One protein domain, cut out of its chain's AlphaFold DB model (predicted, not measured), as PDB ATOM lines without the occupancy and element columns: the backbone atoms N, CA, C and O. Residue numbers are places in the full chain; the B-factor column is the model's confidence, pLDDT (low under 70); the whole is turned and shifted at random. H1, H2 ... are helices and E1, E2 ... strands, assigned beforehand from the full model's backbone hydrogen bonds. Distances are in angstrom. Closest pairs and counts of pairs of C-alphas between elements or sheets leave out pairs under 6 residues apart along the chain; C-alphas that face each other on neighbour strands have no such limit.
ATOM      1  N   VAL A  99     125.913 155.610 242.639       73.81
ATOM      2  CA  VAL A  99     125.346 156.924 242.931       73.81
ATOM      3  C   VAL A  99     126.430 157.977 242.779       73.81
ATOM      4  O   VAL A  99     127.568 157.818 243.214       73.81
ATOM      5  N   THR A 100     126.065 159.071 242.129       77.62
ATOM      6  CA  THR A 100     126.920 160.216 241.862       77.62
ATOM      7  C   THR A 100     126.255 161.466 242.404       77.62
ATOM      8  O   THR A 100     125.259 161.901 241.842       77.62
ATOM      9  N   LEU A 101     126.825 162.092 243.426       74.12
ATOM     10  CA  LEU A 101     126.492 163.461 243.809       74.12
ATOM     11  C   LEU A 101     127.397 164.415 243.040       74.12
ATOM     12  O   LEU A 101     128.586 164.157 242.889       74.12
ATOM     13  N   SER A 102     126.875 165.538 242.580       76.00
ATOM     14  CA  SER A 102     127.662 166.626 242.008       76.00
ATOM     15  C   SER A 102     127.225 167.929 242.642       76.00
ATOM     16  O   SER A 102     126.033 168.178 242.769       76.00
ATOM     17  N   THR A 103     128.186 168.753 243.036       74.50
ATOM     18  CA  THR A 103     127.960 170.095 243.565       74.50
ATOM     19  C   THR A 103     128.814 171.084 242.775       74.50
ATOM     20  O   THR A 103     130.001 170.817 242.552       74.50
ATOM     21  N   PRO A 104     128.248 172.200 242.288       75.06
ATOM     22  CA  PRO A 104     129.004 173.177 241.533       75.06
ATOM     23  C   PRO A 104     130.008 173.838 242.473       75.06
ATOM     24  O   PRO A 104     129.713 174.116 243.636       75.06
ATOM     25  N   LEU A 105     131.202 174.119 241.966       74.44
ATOM     26  CA  LEU A 105     132.121 174.966 242.714       74.44
ATOM     27  C   LEU A 105     131.749 176.432 242.467       74.44
ATOM     28  O   LEU A 105     131.521 176.792 241.309       74.44
ATOM     29  N   PRO A 106     131.706 177.280 243.510       66.81
ATOM     30  CA  PRO A 106     131.468 178.707 243.337       66.81
ATOM     31  C   PRO A 106     132.479 179.332 242.368       66.81
ATOM     32  O   PRO A 106     133.643 178.919 242.311       66.81
ATOM     33  N   GLU A 107     132.061 180.361 241.631       73.88
ATOM     34  CA  GLU A 107     132.992 181.135 240.811       73.88
ATOM     35  C   GLU A 107     134.132 181.701 241.673       73.88
ATOM     36  O   GLU A 107     133.914 182.229 242.764       73.88
ATOM     37  N   GLY A 108     135.370 181.571 241.187       74.44
ATOM     38  CA  GLY A 108     136.566 182.035 241.897       74.44
ATOM     39  C   GLY A 108     137.105 181.090 242.979       74.44
ATOM     40  O   GLY A 108     138.100 181.433 243.613       74.44
ATOM     41  N   PHE A 109     136.505 179.912 243.181       73.38
ATOM     42  CA  PHE A 109     137.058 178.886 244.071       73.38
ATOM     43  C   PHE A 109     138.409 178.364 243.557       73.38
ATOM     44  O   PHE A 109     138.549 178.060 242.367       73.38
ATOM     45  N   ASP A 110     139.401 178.228 244.443       84.88
ATOM     46  CA  ASP A 110     140.728 177.730 244.072       84.88
ATOM     47  C   ASP A 110     140.661 176.236 243.722       84.88
ATOM     48  O   ASP A 110     140.628 175.356 244.584       84.88
ATOM     49  N   ARG A 111     140.644 175.938 242.419       87.00
ATOM     50  CA  ARG A 111     140.600 174.563 241.904       87.00
ATOM     51  C   ARG A 111     141.884 173.784 242.168       87.00
ATOM     52  O   ARG A 111     141.827 172.558 242.238       87.00
ATOM     53  N   GLY A 112     143.023 174.461 242.318       90.94
ATOM     54  CA  GLY A 112     144.279 173.826 242.706       90.94
ATOM     55  C   GLY A 112     144.195 173.311 244.138       90.94
ATOM     56  O   GLY A 112     144.479 172.139 244.394       90.94
ATOM     57  N   GLN A 113     143.695 174.151 245.044       85.56
ATOM     58  CA  GLN A 113     143.428 173.759 246.425       85.56
ATOM     59  C   GLN A 113     142.364 172.654 246.502       85.56
ATOM     60  O   GLN A 113     142.594 171.629 247.140       85.56
ATOM     61  N   ALA A 114     141.257 172.789 245.769       81.19
ATOM     62  CA  ALA A 114     140.216 171.762 245.697       81.19
ATOM     63  C   ALA A 114     140.769 170.403 245.240       81.19
ATOM     64  O   ALA A 114     140.462 169.367 245.824       81.19
ATOM     65  N   LYS A 115     141.627 170.406 244.213       92.12
ATOM     66  CA  LYS A 115     142.286 169.198 243.707       92.12
ATOM     67  C   LYS A 115     143.191 168.563 244.762       92.12
ATOM     68  O   LYS A 115     143.222 167.339 244.848       92.12
ATOM     69  N   SER A 116     143.886 169.368 245.570       88.50
ATOM     70  CA  SER A 116     144.699 168.852 246.678       88.50
ATOM     71  C   SER A 116     143.849 168.174 247.755       88.50
ATOM     72  O   SER A 116     144.199 167.086 248.195       88.50
ATOM     73  N   TRP A 117     142.687 168.742 248.097       88.12
ATOM     74  CA  TRP A 117     141.756 168.138 249.055       88.12
ATOM     75  C   TRP A 117     141.124 166.852 248.531       88.12
ATOM     76  O   TRP A 117     141.001 165.889 249.275       88.12
ATOM     77  N   VAL A 118     140.767 166.804 247.245       91.44
ATOM     78  CA  VAL A 118     140.258 165.579 246.607       91.44
ATOM     79  C   VAL A 118     141.318 164.477 246.601       91.44
ATOM     80  O   VAL A 118     141.003 163.325 246.889       91.44
ATOM     81  N   ALA A 119     142.571 164.817 246.285       94.38
ATOM     82  CA  ALA A 119     143.668 163.854 246.281       94.38
ATOM     83  C   ALA A 119     143.961 163.311 247.688       94.38
ATOM     84  O   ALA A 119     144.129 162.107 247.843       94.38
ATOM     85  N   ASP A 120     143.974 164.183 248.697       89.38
ATOM     86  CA  ASP A 120     144.127 163.792 250.098       89.38
ATOM     87  C   ASP A 120     142.966 162.897 250.556       89.38
ATOM     88  O   ASP A 120     143.203 161.795 251.043       89.38
ATOM     89  N   ALA A 121     141.714 163.290 250.298       89.00
ATOM     90  CA  ALA A 121     140.547 162.517 250.718       89.00
ATOM     91  C   ALA A 121     140.505 161.099 250.114       89.00
ATOM     92  O   ALA A 121     140.174 160.139 250.810       89.00
ATOM     93  N   ASN A 122     140.868 160.963 248.835       93.38
ATOM     94  CA  ASN A 122     140.902 159.670 248.145       93.38
ATOM     95  C   ASN A 122     142.156 158.837 248.451       93.38
ATOM     96  O   ASN A 122     142.158 157.640 248.190       93.38
ATOM     97  N   GLY A 123     143.246 159.470 248.890       94.38
ATOM     98  CA  GLY A 123     144.537 158.812 249.101       94.38
ATOM     99  C   GLY A 123     144.824 158.441 250.553       94.38
ATOM    100  O   GLY A 123     145.756 157.679 250.798       94.38
ATOM    101  N   ARG A 124     144.068 158.993 251.510       92.88
ATOM    102  CA  ARG A 124     144.354 158.848 252.940       92.88
ATOM    103  C   ARG A 124     144.066 157.450 253.481       92.88
ATOM    104  O   ARG A 124     144.900 156.911 254.200       92.88
ATOM    105  N   ASN A 125     142.924 156.871 253.120       96.31
ATOM    106  CA  ASN A 125     142.508 155.537 253.550       96.31
ATOM    107  C   ASN A 125     142.053 154.697 252.340       96.31
ATOM    108  O   ASN A 125     141.681 155.278 251.317       96.31
ATOM    109  N   PRO A 126     142.072 153.349 252.426       95.19
ATOM    110  CA  PRO A 126     141.615 152.479 251.339       95.19
ATOM    111  C   PRO A 126     140.145 152.690 250.962       95.19
ATOM    112  O   PRO A 126     139.808 152.618 249.781       95.19
ATOM    113  N   GLN A 127     139.289 152.961 251.952       90.81
ATOM    114  CA  GLN A 127     137.877 153.275 251.751       90.81
ATOM    115  C   GLN A 127     137.599 154.742 252.062       90.81
ATOM    116  O   GLN A 127     138.165 155.335 252.984       90.81
ATOM    117  N   LEU A 128     136.688 155.343 251.295       87.44
ATOM    118  CA  LEU A 128     136.312 156.738 251.508       87.44
ATOM    119  C   LEU A 128     135.522 156.925 252.810       87.44
ATOM    120  O   LEU A 128     135.627 157.986 253.432       87.44
ATOM    121  N   SER A 129     134.764 155.905 253.230       86.69
ATOM    122  CA  SER A 129     134.107 155.852 254.540       86.69
ATOM    123  C   SER A 129     135.087 156.136 255.672       86.69
ATOM    124  O   SER A 129     134.818 157.010 256.491       86.69
ATOM    125  N   ASP A 130     136.250 155.493 255.670       90.81
ATOM    126  CA  ASP A 130     137.242 155.614 256.742       90.81
ATOM    127  C   ASP A 130     137.795 157.035 256.826       90.81
ATOM    128  O   ASP A 130     137.881 157.611 257.908       90.81
ATOM    129  N   THR A 131     138.085 157.655 255.676       88.56
ATOM    130  CA  THR A 131     138.502 159.063 255.622       88.56
ATOM    131  C   THR A 131     137.424 159.989 256.182       88.56
ATOM    132  O   THR A 131     137.735 160.932 256.911       88.56
ATOM    133  N   ILE A 132     136.151 159.741 255.863       82.00
ATOM    134  CA  ILE A 132     135.036 160.533 256.397       82.00
ATOM    135  C   ILE A 132     134.898 160.312 257.903       82.00
ATOM    136  O   ILE A 132     134.709 161.282 258.635       82.00
ATOM    137  N   GLN A 133     135.022 159.075 258.377       85.25
ATOM    138  CA  GLN A 133     134.937 158.744 259.794       85.25
ATOM    139  C   GLN A 133     136.081 159.372 260.589       85.25
ATOM    140  O   GLN A 133     135.839 159.978 261.629       85.25
ATOM    141  N   GLU A 134     137.310 159.306 260.081       84.62
ATOM    142  CA  GLU A 134     138.468 159.994 260.650       84.62
ATOM    143  C   GLU A 134     138.212 161.503 260.747       84.62
ATOM    144  O   GLU A 134     138.460 162.111 261.789       84.62
ATOM    145  N   HIS A 135     137.644 162.108 259.698       78.56
ATOM    146  CA  HIS A 135     137.324 163.534 259.695       78.56
ATOM    147  C   HIS A 135     136.218 163.890 260.693       78.56
ATOM    148  O   HIS A 135     136.334 164.888 261.396       78.56
ATOM    149  N   LEU A 136     135.169 163.071 260.793       77.19
ATOM    150  CA  LEU A 136     134.097 163.245 261.775       77.19
ATOM    151  C   LEU A 136     134.594 163.039 263.209       77.19
ATOM    152  O   LEU A 136     134.128 163.722 264.110       77.19
ATOM    153  N   ASN A 137     135.566 162.156 263.431       81.62
ATOM    154  CA  ASN A 137     136.189 161.975 264.742       81.62
ATOM    155  C   ASN A 137     137.096 163.158 265.110       81.62
ATOM    156  O   ASN A 137     137.135 163.567 266.269       81.62
ATOM    157  N   ALA A 138     137.816 163.718 264.134       77.00
ATOM    158  CA  ALA A 138     138.661 164.897 264.330       77.00
ATOM    159  C   ALA A 138     137.838 166.183 264.527       77.00
ATOM    160  O   ALA A 138     138.243 167.076 265.270       77.00
ATOM    161  N   TYR A 139     136.682 166.262 263.868       73.19
ATOM    162  CA  TYR A 139     135.757 167.389 263.907       73.19
ATOM    163  C   TYR A 139     134.347 166.886 264.244       73.19
ATOM    164  O   TYR A 139     133.487 166.839 263.356       73.19
ATOM    165  N   PRO A 140     134.099 166.487 265.508       67.81
ATOM    166  CA  PRO A 140     132.822 165.919 265.912       67.81
ATOM    167  C   PRO A 140     131.684 166.893 265.622       67.81
ATOM    168  O   PRO A 140     131.667 168.032 266.093       67.81
ATOM    169  N   LEU A 141     130.729 166.426 264.820       57.47
ATOM    170  CA  LEU A 141     129.464 167.112 264.612       57.47
ATOM    171  C   LEU A 141     128.558 166.788 265.797       57.47
ATOM    172  O   LEU A 141     128.155 165.638 265.972       57.47
ATOM    173  N   ASP A 142     128.230 167.803 266.593       55.88
ATOM    174  CA  ASP A 142     127.225 167.690 267.649       55.88
ATOM    175  C   ASP A 142     125.825 167.701 267.013       55.88
ATOM    176  O   ASP A 142     125.181 168.742 266.855       55.88
ATOM    177  N   LEU A 143     125.417 166.535 266.505       50.12
ATOM    178  CA  LEU A 143     124.112 166.333 265.885       50.12
ATOM    179  C   LEU A 143     123.106 165.873 266.958       50.12
ATOM    180  O   LEU A 143     123.355 164.878 267.649       50.12
ATOM    181  N   PRO A 144     121.925 166.513 267.077       40.91
ATOM    182  CA  PRO A 144     120.831 166.005 267.894       40.91
ATOM    183  C   PRO A 144     120.436 164.612 267.391       40.91
ATOM    184  O   PRO A 144     120.037 164.455 266.236       40.91
ATOM    185  N   GLY A 145     120.550 163.602 268.257       50.69
ATOM    186  CA  GLY A 145     120.270 162.201 267.914       50.69
ATOM    187  C   GLY A 145     121.490 161.275 267.890       50.69
ATOM    188  O   GLY A 145     121.314 160.083 267.649       50.69
ATOM    189  N   GLY A 146     122.689 161.783 268.196       55.50
ATOM    190  CA  GLY A 146     123.900 160.985 268.412       55.50
ATOM    191  C   GLY A 146     124.968 161.175 267.336       55.50
ATOM    192  O   GLY A 146     124.764 161.852 266.330       55.50
ATOM    193  N   THR A 147     126.134 160.566 267.556       60.88
ATOM    194  CA  THR A 147     127.234 160.583 266.586       60.88
ATOM    195  C   THR A 147     126.858 159.769 265.348       60.88
ATOM    196  O   THR A 147     126.496 158.596 265.499       60.88
ATOM    197  N   PRO A 148     126.958 160.342 264.136       60.41
ATOM    198  CA  PRO A 148     126.679 159.606 262.912       60.41
ATOM    199  C   PRO A 148     127.632 158.412 262.817       60.41
ATOM    200  O   PRO A 148     128.850 158.582 262.827       60.41
ATOM    201  N   GLN A 149     127.080 157.199 262.750       69.62
ATOM    202  CA  GLN A 149     127.882 156.013 262.470       69.62
ATOM    203  C   GLN A 149     128.126 155.938 260.970       69.62
ATOM    204  O   GLN A 149     127.184 155.877 260.178       69.62
ATOM    205  N   VAL A 150     129.400 155.989 260.594       72.12
ATOM    206  CA  VAL A 150     129.836 155.762 259.222       72.12
ATOM    207  C   VAL A 150     129.920 154.256 259.027       72.12
ATOM    208  O   VAL A 150     130.629 153.603 259.784       72.12
ATOM    209  N   HIS A 151     129.179 153.697 258.072       74.56
ATOM    210  CA  HIS A 151     129.435 152.322 257.648       74.56
ATOM    211  C   HIS A 151     130.388 152.308 256.456       74.56
ATOM    212  O   HIS A 151     130.515 153.293 255.723       74.56
ATOM    213  N   ASP A 152     130.992 151.154 256.236       83.44
ATOM    214  CA  ASP A 152     131.942 150.938 255.159       83.44
ATOM    215  C   ASP A 152     131.269 151.140 253.798       83.44
ATOM    216  O   ASP A 152     130.197 150.592 253.513       83.44
ATOM    217  N   PHE A 153     131.890 151.958 252.950       81.12
ATOM    218  CA  PHE A 153     131.495 152.088 251.556       81.12
ATOM    219  C   PHE A 153     132.675 152.476 250.675       81.12
ATOM    220  O   PHE A 153     133.533 153.286 251.040       81.12
ATOM    221  N   ASP A 154     132.644 151.961 249.451       86.56
ATOM    222  CA  ASP A 154     133.624 152.307 248.436       86.56
ATOM    223  C   ASP A 154     133.132 153.504 247.628       86.56
ATOM    224  O   ASP A 154     132.080 153.471 246.975       86.56
ATOM    225  N   GLY A 155     133.915 154.579 247.666       89.62
ATOM    226  CA  GLY A 155     133.628 155.811 246.957       89.62
ATOM    227  C   GLY A 155     134.880 156.592 246.596       89.62
ATOM    228  O   GLY A 155     135.986 156.276 247.018       89.62
ATOM    229  N   SER A 156     134.705 157.630 245.789       93.19
ATOM    230  CA  SER A 156     135.763 158.577 245.454       93.19
ATOM    231  C   SER A 156     135.194 159.960 245.171       93.19
ATOM    232  O   SER A 156     134.110 160.120 244.598       93.19
ATOM    233  N   PHE A 157     135.958 160.978 245.543       92.44
ATOM    234  CA  PHE A 157     135.749 162.334 245.074       92.44
ATOM    235  C   PHE A 157     136.453 162.546 243.731       92.44
ATOM    236  O   PHE A 157     137.537 162.033 243.473       92.44
ATOM    237  N   SER A 158     135.871 163.353 242.857       95.38
ATOM    238  CA  SER A 158     136.508 163.808 241.627       95.38
ATOM    239  C   SER A 158     136.165 165.268 241.373       95.38
ATOM    240  O   SER A 158     135.062 165.731 241.656       95.38
ATOM    241  N   LEU A 159     137.134 166.019 240.857       93.81
ATOM    242  CA  LEU A 159     136.916 167.391 240.423       93.81
ATOM    243  C   LEU A 159     136.571 167.378 238.932       93.81
ATOM    244  O   LEU A 159     137.309 166.815 238.128       93.81
ATOM    245  N   THR A 160     135.467 168.012 238.566       91.50
ATOM    246  CA  THR A 160     135.052 168.236 237.178       91.50
ATOM    247  C   THR A 160     135.202 169.712 236.826       91.50
ATOM    248  O   THR A 160     135.330 170.567 237.707       91.50
ATOM    249  N   ASP A 161     135.093 170.047 235.541       87.00
ATOM    250  CA  ASP A 161     135.099 171.444 235.085       87.00
ATOM    251  C   ASP A 161     133.946 172.272 235.674       87.00
ATOM    252  O   ASP A 161     134.026 173.503 235.731       87.00
ATOM    253  N   LYS A 162     132.876 171.597 236.114       83.69
ATOM    254  CA  LYS A 162     131.658 172.203 236.661       83.69
ATOM    255  C   LYS A 162     131.627 172.212 238.189       83.69
ATOM    256  O   LYS A 162     130.954 173.057 238.768       83.69
ATOM    257  N   GLY A 163     132.360 171.319 238.851       89.06
ATOM    258  CA  GLY A 163     132.368 171.256 240.307       89.06
ATOM    259  C   GLY A 163     132.916 169.964 240.901       89.06
ATOM    260  O   GLY A 163     133.622 169.212 240.233       89.06
ATOM    261  N   LEU A 164     132.593 169.709 242.165       86.69
ATOM    262  CA  LEU A 164     132.996 168.511 242.898       86.69
ATOM    263  C   LEU A 164     131.959 167.400 242.691       86.69
ATOM    264  O   LEU A 164     130.759 167.635 242.804       86.69
ATOM    265  N   LYS A 165     132.427 166.189 242.410       87.38
ATOM    266  CA  LYS A 165     131.613 164.997 242.199       87.38
ATOM    267  C   LYS A 165     132.010 163.934 243.222       87.38
ATOM    268  O   LYS A 165     133.186 163.610 243.324       87.38
ATOM    269  N   LEU A 166     131.054 163.392 243.965       85.56
ATOM    270  CA  LEU A 166     131.231 162.224 244.825       85.56
ATOM    271  C   LEU A 166     130.558 161.035 244.150       85.56
ATOM    272  O   LEU A 166     129.380 161.115 243.816       85.56
ATOM    273  N   THR A 167     131.283 159.943 243.958       87.12
ATOM    274  CA  THR A 167     130.757 158.715 243.367       87.12
ATOM    275  C   THR A 167     131.004 157.547 244.309       87.12
ATOM    276  O   THR A 167     132.120 157.399 244.788       87.12
ATOM    277  N   PHE A 168     130.000 156.712 244.562       84.06
ATOM    278  CA  PHE A 168     130.149 155.486 245.354       84.06
ATOM    279  C   PHE A 168     129.180 154.403 244.874       84.06
ATOM    280  O   PHE A 168     128.199 154.694 244.178       84.06
ATOM    281  N   THR A 169     129.473 153.156 245.233       83.06
ATOM    282  CA  THR A 169     128.693 151.982 244.824       83.06
ATOM    283  C   THR A 169     127.745 151.560 245.948       83.06
ATOM    284  O   THR A 169     128.167 151.243 247.055       83.06
ATOM    285  N   SER A 170     126.446 151.575 245.674       67.75
ATOM    286  CA  SER A 170     125.367 151.054 246.507       67.75
ATOM    287  C   SER A 170     125.152 149.580 246.169       67.75
ATOM    288  O   SER A 170     124.449 149.271 245.215       67.75
TER     289      SER A 170
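Overview. This is residues 99 to 170 of the 350 residues of an uncharacterized protein of Frankia sp. Ea1.12 (UniProt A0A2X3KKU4). A three-stranded sheet has H1 over one face, making two layers; H2 turns a corner from H1, and residues 141 to 146 of the loop after it stick out. The printed part has 72 residues, in order E1, H1, H2, E2, E3; the sheet, E1 - E3 - E2, is antiparallel; the class is mixed. It is only just compact, close to loose: radius of gyration of the C-alphas 13.3 A, spans 36 by 25 by 21 A.

Arrangement. Look at E3, residues 163 to 169: N 166 and O 101 of antiparallel E1, residues 99 to 104, are 2.8 A apart. Its hairpin partner E2, residues 155 to 159, has N 158 2.7 A from O 165. H1, residues 111 to 123, lies over E2, height over the sheet 6.5 A; the closest C-alphas, Val 118 and Phe 157, are 5.8 A apart. H2, residues 128 to 138, only grazes the sheet with residues 128 to 129. It touches H1 only at the corner, at residues 121 to 122 of H1 alone; the closest C-alphas, Ala 121 and Thr 131, are 6.3 A apart. E1, H1, H2, E2 make a split strand-helix-strand unit, E3 between its strands, with a right-handed crossover. In H1 and H2 every O i to N i+4 pair is within hydrogen-bond range.

Along the chain. Find C-alpha 99 at (125.346, 156.924, 242.931), where E1 begins, 16.7 A long; E3, 20.1 A long, ends at C-alpha 169 at (128.693, 151.982, 244.824). H1 is 17.8 A, H2 15.4 A, E2 13.7 A.

Size, cuts and confidence. The printed part has no cut; the link from H2 to E2 is long. The C-alphas farthest apart, Gly 145 and Asp 161, are 37.2 A apart. Residues 106, 140 to 149 and 170 have pLDDT under 70.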